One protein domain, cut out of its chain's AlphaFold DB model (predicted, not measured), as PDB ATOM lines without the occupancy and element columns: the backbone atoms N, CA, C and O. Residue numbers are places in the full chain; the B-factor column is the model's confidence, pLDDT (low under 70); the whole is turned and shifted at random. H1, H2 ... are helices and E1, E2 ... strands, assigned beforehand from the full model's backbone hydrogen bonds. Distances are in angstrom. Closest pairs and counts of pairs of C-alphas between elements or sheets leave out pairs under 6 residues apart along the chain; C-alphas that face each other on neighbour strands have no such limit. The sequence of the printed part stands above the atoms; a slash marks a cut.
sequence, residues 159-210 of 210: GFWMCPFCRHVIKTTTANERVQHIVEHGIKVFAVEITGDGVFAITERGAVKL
ATOM      1  N   GLY A 159     177.264 185.681 114.600       69.50
ATOM      2  CA  GLY A 159     178.187 185.971 113.502       69.50
ATOM      3  C   GLY A 159     179.339 186.882 113.928       69.50
ATOM      4  O   GLY A 159     179.834 187.680 113.129       69.50
ATOM      5  N   PHE A 160     179.729 186.821 115.200       75.50
ATOM      6  CA  PHE A 160     180.910 187.502 115.707       75.50
ATOM      7  C   PHE A 160     181.973 186.480 116.102       75.50
ATOM      8  O   PHE A 160     181.683 185.327 116.400       75.50
ATOM      9  N   TRP A 161     183.217 186.926 116.121       81.31
ATOM     10  CA  TRP A 161     184.357 186.156 116.588       81.31
ATOM     11  C   TRP A 161     185.265 187.076 117.395       81.31
ATOM     12  O   TRP A 161     185.439 188.248 117.042       81.31
ATOM     13  N   MET A 162     185.798 186.577 118.510       79.62
ATOM     14  CA  MET A 162     186.804 187.299 119.281       79.62
ATOM     15  C   MET A 162     188.170 186.812 118.853       79.62
ATOM     16  O   MET A 162     188.523 185.660 119.086       79.62
ATOM     17  N   CYS A 163     188.958 187.715 118.283       82.62
ATOM     18  CA  CYS A 163     190.334 187.388 117.969       82.62
ATOM     19  C   CYS A 163     191.090 187.061 119.270       82.62
ATOM     20  O   CYS A 163     191.133 187.907 120.173       82.62
ATOM     21  N   PRO A 164     191.725 185.883 119.399       82.44
ATOM     22  CA  PRO A 164     192.450 185.521 120.617       82.44
ATOM     23  C   PRO A 164     193.714 186.364 120.823       82.44
ATOM     24  O   PRO A 164     194.242 186.405 121.930       82.44
ATOM     25  N   PHE A 165     194.187 187.057 119.781       85.94
ATOM     26  CA  PHE A 165     195.425 187.834 119.813       85.94
ATOM     27  C   PHE A 165     195.216 189.284 120.249       85.94
ATOM     28  O   PHE A 165     195.962 189.776 121.090       85.94
ATOM     29  N   CYS A 166     194.192 189.967 119.728       81.25
ATOM     30  CA  CYS A 166     193.903 191.363 120.082       81.25
ATOM     31  C   CYS A 166     192.654 191.549 120.948       81.25
ATOM     32  O   CYS A 166     192.364 192.670 121.356       81.25
ATOM     33  N   ARG A 167     191.897 190.475 121.212       75.69
ATOM     34  CA  ARG A 167     190.613 190.491 121.934       75.69
ATOM     35  C   ARG A 167     189.521 191.354 121.283       75.69
ATOM     36  O   ARG A 167     188.448 191.514 121.864       75.69
ATOM     37  N   HIS A 168     189.731 191.864 120.064       74.38
ATOM     38  CA  HIS A 168     188.681 192.556 119.317       74.38
ATOM     39  C   HIS A 168     187.580 191.579 118.912       74.38
ATOM     40  O   HIS A 168     187.842 190.511 118.364       74.38
ATOM     41  N   VAL A 169     186.333 191.982 119.161       73.56
ATOM     42  CA  VAL A 169     185.137 191.280 118.685       73.56
ATOM     43  C   VAL A 169     184.761 191.829 117.315       73.56
ATOM     44  O   VAL A 169     184.371 192.997 117.182       73.56
ATOM     45  N   ILE A 170     184.855 190.971 116.307       77.62
ATOM     46  CA  ILE A 170     184.731 191.304 114.889       77.62
ATOM     47  C   ILE A 170     183.512 190.581 114.343       77.62
ATOM     48  O   ILE A 170     183.252 189.439 114.710       77.62
ATOM     49  N   LYS A 171     182.735 191.252 113.491       78.31
ATOM     50  CA  LYS A 171     181.647 190.592 112.773       78.31
ATOM     51  C   LYS A 171     182.271 189.805 111.627       78.31
ATOM     52  O   LYS A 171     182.830 190.415 110.724       78.31
ATOM     53  N   THR A 172     182.192 188.485 111.693       77.94
ATOM     54  CA  THR A 172     182.768 187.581 110.696       77.94
ATOM     55  C   THR A 172     181.764 186.473 110.430       77.94
ATOM     56  O   THR A 172     181.305 185.803 111.358       77.94
ATOM     57  N   THR A 173     181.446 186.271 109.167       77.50
ATOM     58  CA  THR A 173     180.553 185.220 108.685       77.50
ATOM     59  C   THR A 173     181.308 183.987 108.208       77.50
ATOM     60  O   THR A 173     180.713 182.917 108.128       77.50
ATOM     61  N   THR A 174     182.610 184.105 107.931       84.25
ATOM     62  CA  THR A 174     183.416 182.998 107.399       84.25
ATOM     63  C   THR A 174     184.719 182.798 108.166       84.25
ATOM     64  O   THR A 174     185.289 183.738 108.720       84.25
ATOM     65  N   ALA A 175     185.231 181.567 108.140       86.19
ATOM     66  CA  ALA A 175     186.559 181.243 108.659       86.19
ATOM     67  C   ALA A 175     187.670 182.047 107.953       86.19
ATOM     68  O   ALA A 175     188.635 182.452 108.594       86.19
ATOM     69  N   ASN A 176     187.508 182.354 106.659       88.19
ATOM     70  CA  ASN A 176     188.485 183.134 105.893       88.19
ATOM     71  C   ASN A 176     188.649 184.566 106.414       88.19
ATOM     72  O   ASN A 176     189.776 185.038 106.518       88.19
ATOM     73  N   GLU A 177     187.558 185.246 106.782       89.44
ATOM     74  CA  GLU A 177     187.631 186.592 107.378       89.44
ATOM     75  C   GLU A 177     188.407 186.573 108.701       89.44
ATOM     76  O   GLU A 177     189.201 187.470 108.985       89.44
ATOM     77  N   ARG A 178     188.220 185.513 109.498       90.69
ATOM     78  CA  ARG A 178     188.929 185.310 110.767       90.69
ATOM     79  C   ARG A 178     190.418 185.049 110.527       90.69
ATOM     80  O   ARG A 178     191.250 185.688 111.161       90.69
ATOM     81  N   VAL A 179     190.762 184.190 109.563       92.94
ATOM     82  CA  VAL A 179     192.154 183.936 109.139       92.94
ATOM     83  C   VAL A 179     192.824 185.214 108.645       92.94
ATOM     84  O   VAL A 179     193.940 185.511 109.064       92.94
ATOM     85  N   GLN A 180     192.151 185.994 107.798       92.50
ATOM     86  CA  GLN A 180     192.685 187.257 107.296       92.50
ATOM     87  C   GLN A 180     193.006 188.213 108.447       92.50
ATOM     88  O   GLN A 180     194.103 188.764 108.492       92.50
ATOM     89  N   HIS A 181     192.110 188.328 109.427       91.88
ATOM     90  CA  HIS A 181     192.371 189.135 110.610       91.88
ATOM     91  C   HIS A 181     193.542 188.611 111.460       91.88
ATOM     92  O   HIS A 181     194.303 189.401 112.008       91.88
ATOM     93  N   ILE A 182     193.735 187.291 111.573       93.56
ATOM     94  CA  ILE A 182     194.921 186.721 112.245       93.56
ATOM     95  C   ILE A 182     196.203 187.166 111.533       93.56
ATOM     96  O   ILE A 182     197.155 187.590 112.188       93.56
ATOM     97  N   VAL A 183     196.213 187.112 110.199       93.75
ATOM     98  CA  VAL A 183     197.362 187.523 109.379       93.75
ATOM     99  C   VAL A 183     197.660 189.021 109.527       93.75
ATOM    100  O   VAL A 183     198.828 189.402 109.508       93.75
ATOM    101  N   GLU A 184     196.653 189.871 109.764       94.00
ATOM    102  CA  GLU A 184     196.845 191.305 110.061       94.00
ATOM    103  C   GLU A 184     197.668 191.555 111.339       94.00
ATOM    104  O   GLU A 184     198.324 192.589 111.448       94.00
ATOM    105  N   HIS A 185     197.712 190.599 112.276       91.62
ATOM    106  CA  HIS A 185     198.606 190.652 113.446       91.62
ATOM    107  C   HIS A 185     200.051 190.243 113.127       91.62
ATOM    108  O   HIS A 185     200.869 190.115 114.038       91.62
ATOM    109  N   GLY A 186     200.372 189.994 111.854       92.81
ATOM    110  CA  GLY A 186     201.665 189.468 111.417       92.81
ATOM    111  C   GLY A 186     201.876 187.999 111.782       92.81
ATOM    112  O   GLY A 186     203.011 187.534 111.772       92.81
ATOM    113  N   ILE A 187     200.806 187.278 112.132       94.06
ATOM    114  CA  ILE A 187     200.874 185.876 112.546       94.06
ATOM    115  C   ILE A 187     200.774 184.985 111.315       94.06
ATOM    116  O   ILE A 187     199.820 185.072 110.537       94.06
ATOM    117  N   LYS A 188     201.741 184.083 111.158       94.94
ATOM    118  CA  LYS A 188     201.727 183.122 110.056       94.94
ATOM    119  C   LYS A 188     200.709 182.007 110.313       94.94
ATOM    120  O   LYS A 188     200.788 181.303 111.321       94.94
ATOM    121  N   VAL A 189     199.786 181.823 109.368       95.62
ATOM    122  CA  VAL A 189     198.824 180.709 109.333       95.62
ATOM    123  C   VAL A 189     199.324 179.666 108.334       95.62
ATOM    124  O   VAL A 189     199.549 179.983 107.168       95.62
ATOM    125  N   PHE A 190     199.541 178.434 108.791       95.56
ATOM    126  CA  PHE A 190     200.056 177.334 107.973       95.56
ATOM    127  C   PHE A 190     198.946 176.543 107.285       95.56
ATOM    128  O   PHE A 190     199.111 176.127 106.142       95.56
ATOM    129  N   ALA A 191     197.838 176.319 107.988       94.44
ATOM    130  CA  ALA A 191     196.719 175.520 107.510       94.44
ATOM    131  C   ALA A 191     195.424 175.892 108.240       94.44
ATOM    132  O   ALA A 191     195.454 176.524 109.300       94.44
ATOM    133  N   VAL A 192     194.297 175.456 107.680       94.62
ATOM    134  CA  VAL A 192     193.000 175.427 108.360       94.62
ATOM    135  C   VAL A 192     192.580 173.969 108.494       94.62
ATOM    136  O   VAL A 192     192.532 173.247 107.500       94.62
ATOM    137  N   GLU A 193     192.303 173.541 109.718       95.06
ATOM    138  CA  GLU A 193     191.861 172.192 110.052       95.06
ATOM    139  C   GLU A 193     190.368 172.209 110.395       95.06
ATOM    140  O   GLU A 193     189.897 173.086 111.119       95.06
ATOM    141  N   ILE A 194     189.616 171.252 109.854       92.00
ATOM    142  CA  ILE A 194     188.189 171.076 110.140       92.00
ATOM    143  C   ILE A 194     188.046 169.748 110.874       92.00
ATOM    144  O   ILE A 194     188.311 168.692 110.301       92.00
ATOM    145  N   THR A 195     187.628 169.807 112.133       90.62
ATOM    146  CA  THR A 195     187.413 168.637 112.986       90.62
ATOM    147  C   THR A 195     185.959 168.591 113.461       90.62
ATOM    148  O   THR A 195     185.175 169.507 113.205       90.62
ATOM    149  N   GLY A 196     185.578 167.527 114.175       83.00
ATOM    150  CA  GLY A 196     184.264 167.459 114.827       83.00
ATOM    151  C   GLY A 196     184.040 168.565 115.871       83.00
ATOM    152  O   GLY A 196     182.898 168.935 116.128       83.00
ATOM    153  N   ASP A 197     185.120 169.133 116.415       80.81
ATOM    154  CA  ASP A 197     185.091 170.161 117.463       80.81
ATOM    155  C   ASP A 197     185.067 171.600 116.911       80.81
ATOM    156  O   ASP A 197     184.937 172.575 117.668       80.81
ATOM    157  N   GLY A 198     185.183 171.745 115.586       85.88
ATOM    158  CA  GLY A 198     185.062 173.014 114.878       85.88
ATOM    159  C   GLY A 198     186.130 173.236 113.811       85.88
ATOM    160  O   GLY A 198     186.763 172.309 113.309       85.88
ATOM    161  N   VAL A 199     186.307 174.506 113.449       89.75
ATOM    162  CA  VAL A 199     187.295 174.951 112.463       89.75
ATOM    163  C   VAL A 199     188.447 175.630 113.200       89.75
ATOM    164  O   VAL A 199     188.220 176.467 114.072       89.75
ATOM    165  N   PHE A 200     189.685 175.284 112.860       93.75
ATOM    166  CA  PHE A 200     190.886 175.777 113.532       93.75
ATOM    167  C   PHE A 200     191.904 176.313 112.525       93.75
ATOM    168  O   PHE A 200     192.162 175.692 111.501       93.75
ATOM    169  N   ALA A 201     192.530 177.449 112.823       95.12
ATOM    170  CA  ALA A 201     193.731 177.915 112.144       95.12
ATOM    171  C   ALA A 201     194.962 177.357 112.856       95.12
ATOM    172  O   ALA A 201     195.161 177.591 114.049       95.12
ATOM    173  N   ILE A 202     195.820 176.667 112.113       96.75
ATOM    174  CA  ILE A 202     197.117 176.207 112.602       96.75
ATOM    175  C   ILE A 202     198.124 177.318 112.351       96.75
ATOM    176  O   ILE A 202     198.401 177.670 111.204       96.75
ATOM    177  N   THR A 203     198.653 177.898 113.424       95.38
ATOM    178  CA  THR A 203     199.550 179.057 113.366       95.38
ATOM    179  C   THR A 203     200.906 178.737 113.978       95.38
ATOM    180  O   THR A 203     201.070 177.736 114.675       95.38
ATOM    181  N   GLU A 204     201.880 179.626 113.795       93.00
ATOM    182  CA  GLU A 204     203.174 179.548 114.497       93.00
ATOM    183  C   GLU A 204     203.062 179.648 116.026       93.00
ATOM    184  O   GLU A 204     204.006 179.315 116.735       93.00
ATOM    185  N   ARG A 205     201.900 180.068 116.544       90.62
ATOM    186  CA  ARG A 205     201.601 180.161 117.979       90.62
ATOM    187  C   ARG A 205     200.690 179.033 118.479       90.62
ATOM    188  O   ARG A 205     200.220 179.097 119.611       90.62
ATOM    189  N   GLY A 206     200.440 178.018 117.651       92.06
ATOM    190  CA  GLY A 206     199.552 176.894 117.950       92.06
ATOM    191  C   GLY A 206     198.207 176.968 117.224       92.06
ATOM    192  O   GLY A 206     197.994 177.813 116.346       92.06
ATOM    193  N   ALA A 207     197.310 176.044 117.572       92.38
ATOM    194  CA  ALA A 207     195.970 175.967 117.001       92.38
ATOM    195  C   ALA A 207     195.045 177.020 117.627       92.38
ATOM    196  O   ALA A 207     194.951 177.143 118.848       92.38
ATOM    197  N   VAL A 208     194.347 177.766 116.778       90.81
ATOM    198  CA  VAL A 208     193.376 178.790 117.163       90.81
ATOM    199  C   VAL A 208     192.018 178.408 116.621       90.81
ATOM    200  O   VAL A 208     191.881 178.195 115.419       90.81
ATOM    201  N   LYS A 209     191.002 178.372 117.483       88.88
ATOM    202  CA  LYS A 209     189.628 178.173 117.033       88.88
ATOM    203  C   LYS A 209     189.165 179.385 116.218       88.88
ATOM    204  O   LYS A 209     189.269 180.527 116.680       88.88
ATOM    205  N   LEU A 210     188.704 179.115 114.999       85.88
ATOM    206  CA  LEU A 210     188.106 180.089 114.097       85.88
ATOM    207  C   LEU A 210     186.621 180.156 114.371       85.88
ATOM    208  O   LEU A 210     185.881 179.196 114.092       85.88
TER     209      LEU A 210
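AT A GLANCE: This is residues 159 to 210 of the 210 residues of an uncharacterized protein of Candidatus Aenigmarchaeota archaeon (UniProt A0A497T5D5). One helix, H1, covers one face of a small three-stranded sheet, E3 E4 E5, in two layers, and a two-stranded hairpin, E1 and E2, sits loosely by another side of the helix. The 52 printed residues run E1 E2 H1 E3 E4 E5, class mixed; E3 E4 E5 is a meander, each strand the antiparallel neighbour of the one before. It is compact, radius of gyration of the C-alphas 10.1 A, spanning 24 by 23 by 15 A.

HOW THE PARTS SIT: In the hairpin of E1, residues 160 to 162, and E2, residues 169 to 171, N 161 and O 170 are within hydrogen-bond range, 2.9 A. The closest C-alphas of E1 and H1, residues 175 to 184, are Trp 161 and Arg 178, 7.5 A. Every O i to N i+4 pair in H1 is within range. H1 is on the sheet of E3, residues 189 to 195, E4, residues 198 to 203, and E5, residues 206 to 209, over E4 at a height over the sheet of 9.7 A. Hairpins E3 and E4, and E4 and E5, have N 193 and O 200, and N 201 and O 208, each 2.8 A apart.

IN THESE COORDINATES: C-alpha 160 opens E1 at (180.910, 187.502, 115.707); C-alpha 209 ends E5 at (189.628, 178.173, 117.033). H1 measures 14.5 A, E3 17.0 A and E4 15.8 A.

THE WHOLE: The printed part has no cut and no long link. Residue 159 alone is under pLDDT 70.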